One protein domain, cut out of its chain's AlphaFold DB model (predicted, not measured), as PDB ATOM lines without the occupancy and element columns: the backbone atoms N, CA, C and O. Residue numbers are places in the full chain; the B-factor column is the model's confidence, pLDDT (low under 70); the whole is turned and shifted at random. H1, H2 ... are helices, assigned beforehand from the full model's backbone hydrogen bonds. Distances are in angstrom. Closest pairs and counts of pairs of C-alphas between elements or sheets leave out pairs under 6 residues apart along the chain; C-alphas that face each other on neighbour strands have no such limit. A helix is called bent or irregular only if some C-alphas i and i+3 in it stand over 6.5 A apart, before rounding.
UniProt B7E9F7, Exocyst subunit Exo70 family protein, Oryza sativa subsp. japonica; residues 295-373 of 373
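This is residues 295 to 373 of the 373 residues of the protein "Exocyst subunit Exo70 family protein" of Oryza sativa subsp. japonica (UniProt B7E9F7). What does one see first? Two long helices, H2 and H4, stand side by side and run opposite ways, the small helix H3 crosses over at one end of the pair, and tiny H1 sits beside the beginning of H2. What is it made of? The printed part has 79 residues with four named helices, H1, H2, H3 and H4 along the chain, and no named strand: the class is all helix. How is it shaped? It is a loose rod of 47 by 20 by 18 A, with a radius of gyration of the C-alphas of 15.6 A.

What touches the longest helix? H4, residues 344 to 364, touches H2, residues 312 to 326, with its residues 349 to 356 alone; the closest C-alphas, of Ala 321 and Ile 349, are 5.6 A apart, and the two run opposite ways at a shallow tilt of 3 degrees. With its residues 344 to 345 alone H4 touches H3, residues 328 to 335, at 88 degrees, about perpendicular; the closest C-alphas, of Asn 332 and Leu 344, are 6.3 A apart. What is close without clearly touching? H2 and H3 are, about perpendicular at 88 degrees, with the closest C-alphas, of Phe 324 and Leu 331, 7.1 A apart. H1, residues 299 to 302, stands so to H2, with the closest C-alphas, of Trp 301 and Ala 313, 7.2 A apart; H1 is apart from H3 and H4. How do the helix backbones run? In H2 and H3 every O i to N i+4 pair is within hydrogen-bond range, in H4 15 of 17 are, and H1 is too short for such a pair.

Where is H4? It measures 30.4 A from C-alpha 344 at (18.260, 31.695, 10.644) to C-alpha 364 at (30.506, 15.647, -12.095). It is only just irregular: C-alphas 345 and 348 are 7.0 A apart, and its line is a rough one. How long are the others? H2, residues 312 to 326, measures 21.0 A, H3, residues 328 to 335, 10.3 A, and H1, residues 299 to 302, 5.7 A, beginning at C-alpha 299 at (42.683, 27.212, -8.130).

How far does it reach? The two C-alphas farthest apart, of Gln 337 and Asp 369, are 47.5 A apart. Are there cuts or long links? The printed part has no cut; the link from H2 to H3 is tight, and those from H1 to H2 and from H3 to H4 are short. Where is confidence low? The mean pLDDT of the printed part is 76.9, and residues 299 to 308, 336 to 346 and 368 to 373 are under 70.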
ATOM      1  N   LEU A 295      34.300  29.265  -4.102       81.27
ATOM      2  CA  LEU A 295      34.870  28.272  -5.016       81.27
ATOM      3  C   LEU A 295      35.654  28.900  -6.168       81.27
ATOM      4  O   LEU A 295      36.696  28.374  -6.549       81.27
ATOM      5  N   SER A 296      35.197  30.040  -6.687       78.19
ATOM      6  CA  SER A 296      35.882  30.755  -7.775       78.19
ATOM      7  C   SER A 296      37.267  31.264  -7.356       78.19
ATOM      8  O   SER A 296      38.141  31.438  -8.198       78.19
ATOM      9  N   GLY A 297      37.494  31.467  -6.054       72.88
ATOM     10  CA  GLY A 297      38.813  31.791  -5.508       72.88
ATOM     11  C   GLY A 297      39.759  30.589  -5.366       72.88
ATOM     12  O   GLY A 297      40.940  30.781  -5.079       72.88
ATOM     13  N   MET A 298      39.286  29.347  -5.547       70.32
ATOM     14  CA  MET A 298      40.114  28.143  -5.427       70.32
ATOM     15  C   MET A 298      40.672  27.699  -6.781       70.32
ATOM     16  O   MET A 298      39.955  27.134  -7.601       70.32
ATOM     17  N   HIS A 299      41.995  27.777  -6.955       66.47
ATOM     18  CA  HIS A 299      42.683  27.212  -8.130       66.47
ATOM     19  C   HIS A 299      42.387  25.717  -8.367       66.47
ATOM     20  O   HIS A 299      42.359  25.247  -9.504       66.47
ATOM     21  N   SER A 300      42.129  24.949  -7.300       61.74
ATOM     22  CA  SER A 300      41.767  23.529  -7.411       61.74
ATOM     23  C   SER A 300      40.347  23.293  -7.929       61.74
ATOM     24  O   SER A 300      40.036  22.181  -8.324       61.74
ATOM     25  N   TRP A 301      39.467  24.301  -7.913       68.31
ATOM     26  CA  TRP A 301      38.123  24.171  -8.483       68.31
ATOM     27  C   TRP A 301      38.157  24.149 -10.021       68.31
ATOM     28  O   TRP A 301      37.372  23.446 -10.665       68.31
ATOM     29  N   GLU A 302      39.113  24.868 -10.616       66.11
ATOM     30  CA  GLU A 302      39.374  24.832 -12.059       66.11
ATOM     31  C   GLU A 302      40.039  23.513 -12.470       66.11
ATOM     32  O   GLU A 302      39.635  22.886 -13.449       66.11
ATOM     33  N   THR A 303      41.007  23.054 -11.673       65.58
ATOM     34  CA  THR A 303      41.760  21.811 -11.889       65.58
ATOM     35  C   THR A 303      41.193  20.670 -11.050       65.58
ATOM     36  O   THR A 303      41.843  20.175 -10.135       65.58
ATOM     37  N   PHE A 304      39.960  20.258 -11.351       67.16
ATOM     38  CA  PHE A 304      39.313  19.143 -10.656       67.16
ATOM     39  C   PHE A 304      40.042  17.830 -10.997       67.16
ATOM     40  O   PHE A 304      39.988  17.399 -12.155       67.16
ATOM     41  N   PRO A 305      40.756  17.193 -10.052       63.41
ATOM     42  CA  PRO A 305      41.394  15.916 -10.334       63.41
ATOM     43  C   PRO A 305      40.312  14.859 -10.586       63.41
ATOM     44  O   PRO A 305      39.317  14.805  -9.865       63.41
ATOM     45  N   GLN A 306      40.508  14.010 -11.601       64.51
ATOM     46  CA  GLN A 306      39.684  12.816 -11.820       64.51
ATOM     47  C   GLN A 306      39.983  11.788 -10.721       64.51
ATOM     48  O   GLN A 306      40.745  10.842 -10.910       64.51
ATOM     49  N   SER A 307      39.432  12.016  -9.534       68.14
ATOM     50  CA  SER A 307      39.561  11.128  -8.383       68.14
ATOM     51  C   SER A 307      38.247  11.079  -7.622       68.14
ATOM     52  O   SER A 307      37.641  12.123  -7.400       68.14
ATOM     53  N   ALA A 308      37.879   9.898  -7.125       66.56
ATOM     54  CA  ALA A 308      36.736   9.711  -6.227       66.56
ATOM     55  C   ALA A 308      36.986  10.225  -4.787       66.56
ATOM     56  O   ALA A 308      36.216   9.930  -3.874       66.56
ATOM     57  N   GLU A 309      38.087  10.942  -4.543       75.58
ATOM     58  CA  GLU A 309      38.401  11.508  -3.231       75.58
ATOM     59  C   GLU A 309      37.558  12.757  -2.936       75.58
ATOM     60  O   GLU A 309      37.147  13.489  -3.837       75.58
ATOM     61  N   ILE A 310      37.322  13.027  -1.647       79.15
ATOM     62  CA  ILE A 310      36.565  14.208  -1.217       79.15
ATOM     63  C   ILE A 310      37.294  15.469  -1.688       79.15
ATOM     64  O   ILE A 310      38.430  15.747  -1.296       79.15
ATOM     65  N   HIS A 311      36.614  16.265  -2.513       79.76
ATOM     66  CA  HIS A 311      37.196  17.476  -3.069       79.76
ATOM     67  C   HIS A 311      37.498  18.511  -1.972       79.76
ATOM     68  O   HIS A 311      36.732  18.693  -1.021       79.76
ATOM     69  N   LYS A 312      38.590  19.271  -2.128       82.51
ATOM     70  CA  LYS A 312      38.994  20.325  -1.172       82.51
ATOM     71  C   LYS A 312      37.909  21.386  -0.947       82.51
ATOM     72  O   LYS A 312      37.837  21.960   0.134       82.51
ATOM     73  N   ALA A 313      37.058  21.616  -1.946       83.92
ATOM     74  CA  ALA A 313      35.888  22.488  -1.834       83.92
ATOM     75  C   ALA A 313      34.920  22.022  -0.740       83.92
ATOM     76  O   ALA A 313      34.464  22.830   0.063       83.92
ATOM     77  N   THR A 314      34.662  20.714  -0.665       87.83
ATOM     78  CA  THR A 314      33.796  20.130   0.360       87.83
ATOM     79  C   THR A 314      34.371  20.371   1.744       87.83
ATOM     80  O   THR A 314      33.654  20.811   2.636       87.83
ATOM     81  N   HIS A 315      35.679  20.162   1.919       87.83
ATOM     82  CA  HIS A 315      36.348  20.479   3.180       87.83
ATOM     83  C   HIS A 315      36.196  21.958   3.553       87.83
ATOM     84  O   HIS A 315      35.793  22.255   4.674       87.83
ATOM     85  N   LEU A 316      36.419  22.871   2.603       87.89
ATOM     86  CA  LEU A 316      36.312  24.308   2.845       87.89
ATOM     87  C   LEU A 316      34.896  24.741   3.262       87.89
ATOM     88  O   LEU A 316      34.740  25.472   4.237       87.89
ATOM     89  N   ILE A 317      33.859  24.280   2.558       90.36
ATOM     90  CA  ILE A 317      32.466  24.613   2.898       90.36
ATOM     91  C   ILE A 317      32.056  23.991   4.236       90.36
ATOM     92  O   ILE A 317      31.389  24.644   5.037       90.36
ATOM     93  N   MET A 318      32.508  22.770   4.534       90.65
ATOM     94  CA  MET A 318      32.267  22.157   5.843       90.65
ATOM     95  C   MET A 318      32.978  22.907   6.975       90.65
ATOM     96  O   MET A 318      32.436  22.996   8.078       90.65
ATOM     97  N   ASP A 319      34.151  23.483   6.721       90.48
ATOM     98  CA  ASP A 319      34.833  24.336   7.694       90.48
ATOM     99  C   ASP A 319      34.076  25.656   7.923       90.48
ATOM    100  O   ASP A 319      33.972  26.098   9.069       90.48
ATOM    101  N   TYR A 320      33.431  26.222   6.893       90.78
ATOM    102  CA  TYR A 320      32.543  27.385   7.058       90.78
ATOM    103  C   TYR A 320      31.311  27.020   7.882       90.78
ATOM    104  O   TYR A 320      30.959  27.739   8.816       90.78
ATOM    105  N   ALA A 321      30.681  25.882   7.584       90.02
ATOM    106  CA  ALA A 321      29.527  25.396   8.334       90.02
ATOM    107  C   ALA A 321      29.868  25.195   9.820       90.02
ATOM    108  O   ALA A 321      29.112  25.615  10.697       90.02
ATOM    109  N   ARG A 322      31.041  24.619  10.120       90.53
ATOM    110  CA  ARG A 322      31.547  24.481  11.497       90.53
ATOM    111  C   ARG A 322      31.778  25.833  12.160       90.53
ATOM    112  O   ARG A 322      31.414  25.999  13.324       90.53
ATOM    113  N   LEU A 323      32.357  26.790  11.436       90.41
ATOM    114  CA  LEU A 323      32.575  28.139  11.944       90.41
ATOM    115  C   LEU A 323      31.244  28.829  12.280       90.41
ATOM    116  O   LEU A 323      31.096  29.378  13.372       90.41
ATOM    117  N   PHE A 324      30.259  28.757  11.382       89.43
ATOM    118  CA  PHE A 324      28.930  29.346  11.582       89.43
ATOM    119  C   PHE A 324      28.193  28.705  12.741       89.43
ATOM    120  O   PHE A 324      27.619  29.411  13.569       89.43
ATOM    121  N   TRP A 325      28.287  27.384  12.860       87.74
ATOM    122  CA  TRP A 325      27.750  26.667  14.004       87.74
ATOM    123  C   TRP A 325      28.383  27.131  15.322       87.74
ATOM    124  O   TRP A 325      27.678  27.375  16.301       87.74
ATOM    125  N   GLY A 326      29.705  27.319  15.339       85.65
ATOM    126  CA  GLY A 326      30.438  27.807  16.507       85.65
ATOM    127  C   GLY A 326      30.087  29.239  16.921       85.65
ATOM    128  O   GLY A 326      30.272  29.587  18.081       85.65
ATOM    129  N   HIS A 327      29.562  30.069  16.017       86.19
ATOM    130  CA  HIS A 327      29.205  31.470  16.285       86.19
ATOM    131  C   HIS A 327      27.725  31.764  16.039       86.19
ATOM    132  O   HIS A 327      27.352  32.895  15.726       86.19
ATOM    133  N   ILE A 328      26.871  30.754  16.195       84.32
ATOM    134  CA  ILE A 328      25.490  30.821  15.730       84.32
ATOM    135  C   ILE A 328      24.701  31.972  16.362       84.32
ATOM    136  O   ILE A 328      23.963  32.664  15.669       84.32
ATOM    137  N   ASP A 329      24.877  32.237  17.656       81.88
ATOM    138  CA  ASP A 329      24.150  33.311  18.342       81.88
ATOM    139  C   ASP A 329      24.591  34.702  17.858       81.88
ATOM    140  O   ASP A 329      23.752  35.580  17.653       81.88
ATOM    141  N   GLU A 330      25.884  34.881  17.574       84.27
ATOM    142  CA  GLU A 330      26.400  36.125  16.995       84.27
ATOM    143  C   GLU A 330      25.916  36.294  15.547       84.27
ATOM    144  O   GLU A 330      25.480  37.380  15.167       84.27
ATOM    145  N   LEU A 331      25.905  35.211  14.761       84.88
ATOM    146  CA  LEU A 331      25.394  35.217  13.391       84.88
ATOM    147  C   LEU A 331      23.910  35.613  13.354       84.88
ATOM    148  O   LEU A 331      23.522  36.487  12.582       84.88
ATOM    149  N   ASN A 332      23.086  35.045  14.241       83.10
ATOM    150  CA  ASN A 332      21.671  35.417  14.346       83.10
ATOM    151  C   ASN A 332      21.493  36.863  14.789       83.10
ATOM    152  O   ASN A 332      20.586  37.535  14.306       83.10
ATOM    153  N   SER A 333      22.347  37.366  15.686       83.63
ATOM    154  CA  SER A 333      22.295  38.775  16.078       83.63
ATOM    155  C   SER A 333      22.577  39.712  14.903       83.63
ATOM    156  O   SER A 333      22.060  40.828  14.905       83.63
ATOM    157  N   ILE A 334      23.407  39.301  13.942       85.14
ATOM    158  CA  ILE A 334      23.726  40.088  12.745       85.14
ATOM    159  C   ILE A 334      22.593  39.965  11.721       85.14
ATOM    160  O   ILE A 334      22.055  40.967  11.262       85.14
ATOM    161  N   LEU A 335      22.201  38.735  11.388       76.77
ATOM    162  CA  LEU A 335      21.266  38.459  10.294       76.77
ATOM    163  C   LEU A 335      19.800  38.694  10.678       76.77
ATOM    164  O   LEU A 335      18.989  39.072   9.832       76.77
ATOM    165  N   GLY A 336      19.460  38.536  11.958       69.70
ATOM    166  CA  GLY A 336      18.114  38.765  12.485       69.70
ATOM    167  C   GLY A 336      17.658  40.218  12.369       69.70
ATOM    168  O   GLY A 336      16.460  40.472  12.308       69.70
ATOM    169  N   GLN A 337      18.596  41.169  12.267       62.92
ATOM    170  CA  GLN A 337      18.273  42.570  11.980       62.92
ATOM    171  C   GLN A 337      17.769  42.771  10.548       62.92
ATOM    172  O   GLN A 337      16.968  43.671  10.304       62.92
ATOM    173  N   CYS A 338      18.207  41.935   9.604       52.38
ATOM    174  CA  CYS A 338      17.734  41.999   8.230       52.38
ATOM    175  C   CYS A 338      16.445  41.198   8.049       52.38
ATOM    176  O   CYS A 338      15.528  41.701   7.404       52.38
ATOM    177  N   TRP A 339      16.345  39.986   8.608       52.45
ATOM    178  CA  TRP A 339      15.247  39.057   8.311       52.45
ATOM    179  C   TRP A 339      14.513  38.587   9.581       52.45
ATOM    180  O   TRP A 339      14.808  37.510  10.101       52.45
ATOM    181  N   PRO A 340      13.500  39.334  10.063       54.56
ATOM    182  CA  PRO A 340      12.794  39.038  11.317       54.56
ATOM    183  C   PRO A 340      11.927  37.762  11.291       54.56
ATOM    184  O   PRO A 340      11.279  37.440  12.285       54.56
ATOM    185  N   HIS A 341      11.877  37.034  10.168       52.61
ATOM    186  CA  HIS A 341      10.987  35.882   9.968       52.61
ATOM    187  C   HIS A 341      11.693  34.567   9.617       52.61
ATOM    188  O   HIS A 341      11.012  33.558   9.451       52.61
ATOM    189  N   ARG A 342      13.029  34.535   9.517       50.10
ATOM    190  CA  ARG A 342      13.755  33.275   9.286       50.10
ATOM    191  C   ARG A 342      14.213  32.656  10.602       50.10
ATOM    192  O   ARG A 342      14.754  33.347  11.466       50.10
ATOM    193  N   ILE A 343      14.058  31.338  10.736       54.22
ATOM    194  CA  ILE A 343      14.764  30.552  11.757       54.22
ATOM    195  C   ILE A 343      16.203  30.384  11.243       54.22
ATOM    196  O   ILE A 343      16.620  29.327  10.793       54.22
ATOM    197  N   LEU A 344      16.959  31.485  11.298       59.24
ATOM    198  CA  LEU A 344      18.260  31.695  10.644       59.24
ATOM    199  C   LEU A 344      19.333  30.633  10.952       59.24
ATOM    200  O   LEU A 344      20.304  30.517  10.208       59.24
ATOM    201  N   LYS A 345      19.171  29.870  12.042       55.76
ATOM    202  CA  LYS A 345      20.172  28.939  12.584       55.76
ATOM    203  C   LYS A 345      20.557  27.820  11.617       55.76
ATOM    204  O   LYS A 345      21.737  27.489  11.536       55.76
ATOM    205  N   CYS A 346      19.584  27.240  10.925       63.29
ATOM    206  CA  CYS A 346      19.831  26.112  10.029       63.29
ATOM    207  C   CYS A 346      19.872  26.554   8.568       63.29
ATOM    208  O   CYS A 346      20.690  26.035   7.818       63.29
ATOM    209  N   ASP A 347      19.097  27.578   8.207       79.92
ATOM    210  CA  ASP A 347      18.894  27.982   6.817       79.92
ATOM    211  C   ASP A 347      20.202  28.288   6.078       79.92
ATOM    212  O   ASP A 347      20.387  27.799   4.972       79.92
ATOM    213  N   ILE A 348      21.137  29.043   6.673       83.47
ATOM    214  CA  ILE A 348      22.401  29.363   5.982       83.47
ATOM    215  C   ILE A 348      23.267  28.117   5.791       83.47
ATOM    216  O   ILE A 348      23.826  27.921   4.718       83.47
ATOM    217  N   ILE A 349      23.378  27.260   6.810       86.42
ATOM    218  CA  ILE A 349      24.224  26.061   6.735       86.42
ATOM    219  C   ILE A 349      23.610  25.061   5.748       86.42
ATOM    220  O   ILE A 349      24.319  24.497   4.918       86.42
ATOM    221  N   GLU A 350      22.293  24.875   5.803       87.27
ATOM    222  CA  GLU A 350      21.545  24.035   4.867       87.27
ATOM    223  C   GLU A 350      21.650  24.565   3.433       87.27
ATOM    224  O   GLU A 350      21.892  23.783   2.509       87.27
ATOM    225  N   GLN A 351      21.551  25.883   3.242       88.83
ATOM    226  CA  GLN A 351      21.685  26.508   1.929       88.83
ATOM    227  C   GLN A 351      23.107  26.372   1.380       88.83
ATOM    228  O   GLN A 351      23.270  26.045   0.208       88.83
ATOM    229  N   MET A 352      24.135  26.542   2.216       90.10
ATOM    230  CA  MET A 352      25.528  26.297   1.832       90.10
ATOM    231  C   MET A 352      25.749  24.861   1.363       90.10
ATOM    232  O   MET A 352      26.382  24.635   0.334       90.10
ATOM    233  N   ILE A 353      25.234  23.886   2.117       90.04
ATOM    234  CA  ILE A 353      25.374  22.466   1.780       90.04
ATOM    235  C   ILE A 353      24.635  22.163   0.474       90.04
ATOM    236  O   ILE A 353      25.207  21.522  -0.403       90.04
ATOM    237  N   SER A 354      23.412  22.671   0.316       91.51
ATOM    238  CA  SER A 354      22.618  22.490  -0.906       91.51
ATOM    239  C   SER A 354      23.317  23.104  -2.121       91.51
ATOM    240  O   SER A 354      23.527  22.431  -3.125       91.51
ATOM    241  N   ASN A 355      23.799  24.343  -1.996       92.07
ATOM    242  CA  ASN A 355      24.530  25.025  -3.062       92.07
ATOM    243  C   ASN A 355      25.830  24.294  -3.426       92.07
ATOM    244  O   ASN A 355      26.201  24.258  -4.600       92.07
ATOM    245  N   LEU A 356      26.537  23.716  -2.449       90.79
ATOM    246  CA  LEU A 356      27.718  22.897  -2.718       90.79
ATOM    247  C   LEU A 356      27.355  21.632  -3.500       90.79
ATOM    248  O   LEU A 356      28.062  21.313  -4.454       90.79
ATOM    249  N   ILE A 357      26.289  20.928  -3.108       90.34
ATOM    250  CA  ILE A 357      25.821  19.719  -3.804       90.34
ATOM    251  C   ILE A 357      25.530  20.054  -5.269       90.34
ATOM    252  O   ILE A 357      26.136  19.443  -6.147       90.34
ATOM    253  N   ASP A 358      24.754  21.108  -5.530       90.27
ATOM    254  CA  ASP A 358      24.437  21.558  -6.892       90.27
ATOM    255  C   ASP A 358      25.696  21.864  -7.725       90.27
ATOM    256  O   ASP A 358      25.749  21.616  -8.933       90.27
ATOM    257  N   HIS A 359      26.730  22.446  -7.105       87.60
ATOM    258  CA  HIS A 359      27.994  22.741  -7.786       87.60
ATOM    259  C   HIS A 359      28.818  21.483  -8.064       87.60
ATOM    260  O   HIS A 359      29.478  21.416  -9.103       87.60
ATOM    261  N   LEU A 360      28.811  20.514  -7.147       85.42
ATOM    262  CA  LEU A 360      29.503  19.240  -7.324       85.42
ATOM    263  C   LEU A 360      28.831  18.394  -8.408       85.42
ATOM    264  O   LEU A 360      29.550  17.858  -9.244       85.42
ATOM    265  N   GLU A 361      27.498  18.352  -8.457       85.60
ATOM    266  CA  GLU A 361      26.733  17.665  -9.511       85.60
ATOM    267  C   GLU A 361      27.021  18.264 -10.894       85.60
ATOM    268  O   GLU A 361      27.417  17.565 -11.823       85.60
ATOM    269  N   LYS A 362      26.966  19.595 -11.029       85.02
ATOM    270  CA  LYS A 362      27.330  20.260 -12.296       85.02
ATOM    271  C   LYS A 362      28.771  19.981 -12.719       85.02
ATOM    272  O   LYS A 362      29.083  19.969 -13.910       85.02
ATOM    273  N   LYS A 363      29.681  19.818 -11.755       80.27
ATOM    274  CA  LYS A 363      31.068  19.448 -12.046       80.27
ATOM    275  C   LYS A 363      31.200  17.971 -12.398       80.27
ATOM    276  O   LYS A 363      32.018  17.671 -13.266       80.27
ATOM    277  N   SER A 364      30.427  17.075 -11.790       80.38
ATOM    278  CA  SER A 364      30.506  15.647 -12.095       80.38
ATOM    279  C   SER A 364      30.039  15.340 -13.518       80.38
ATOM    280  O   SER A 364      30.714  14.602 -14.232       80.38
ATOM    281  N   GLU A 365      29.009  16.044 -13.996       81.93
ATOM    282  CA  GLU A 365      28.541  15.991 -15.392       81.93
ATOM    283  C   GLU A 365      29.617  16.384 -16.425       81.93
ATOM    284  O   GLU A 365      29.502  16.056 -17.607       81.93
ATOM    285  N   SER A 366      30.677  17.085 -16.002       78.37
ATOM    286  CA  SER A 366      31.793  17.448 -16.884       78.37
ATOM    287  C   SER A 366      32.830  16.330 -17.067       78.37
ATOM    288  O   SER A 366      33.695  16.443 -17.942       78.37
ATOM    289  N   PHE A 367      32.759  15.244 -16.287       71.92
ATOM    290  CA  PHE A 367      33.630  14.085 -16.468       71.92
ATOM    291  C   PHE A 367      33.106  13.165 -17.569       71.92
ATOM    292  O   PHE A 367      31.928  12.838 -17.646       71.92
ATOM    293  N   SER A 368      34.013  12.715 -18.435       67.60
ATOM    294  CA  SER A 368      33.666  11.855 -19.572       67.60
ATOM    295  C   SER A 368      33.343  10.409 -19.180       67.60
ATOM    296  O   SER A 368      32.758   9.690 -19.984       67.60
ATOM    297  N   ASP A 369      33.749   9.974 -17.982       65.79
ATOM    298  CA  ASP A 369      33.520   8.618 -17.480       65.79
ATOM    299  C   ASP A 369      32.414   8.631 -16.410       65.79
ATOM    300  O   ASP A 369      32.637   9.162 -15.320       65.79
ATOM    301  N   PRO A 370      31.234   8.044 -16.678       67.68
ATOM    302  CA  PRO A 370      30.129   8.018 -15.724       67.68
ATOM    303  C   PRO A 370      30.417   7.174 -14.474       67.68
ATOM    304  O   PRO A 370      29.685   7.294 -13.499       67.68
ATOM    305  N   ILE A 371      31.465   6.336 -14.462       66.51
ATOM    306  CA  ILE A 371      31.885   5.601 -13.251       66.51
ATOM    307  C   ILE A 371      32.595   6.539 -12.256       66.51
ATOM    308  O   ILE A 371      32.644   6.253 -11.061       66.51
ATOM    309  N   LEU A 372      33.140   7.660 -12.744       58.83
ATOM    310  CA  LEU A 372      33.786   8.698 -11.936       58.83
ATOM    311  C   LEU A 372      32.834   9.853 -11.563       58.83
ATOM    312  O   LEU A 372      33.281  10.792 -10.902       58.83
ATOM    313  N   SER A 373      31.567   9.796 -11.999       51.08
ATOM    314  CA  SER A 373      30.526  10.797 -11.722       51.08
ATOM    315  C   SER A 373      29.797  10.566 -10.404       51.08
ATOM    316  O   SER A 373      29.647   9.400  -9.979       51.08
TER     317      SER A 373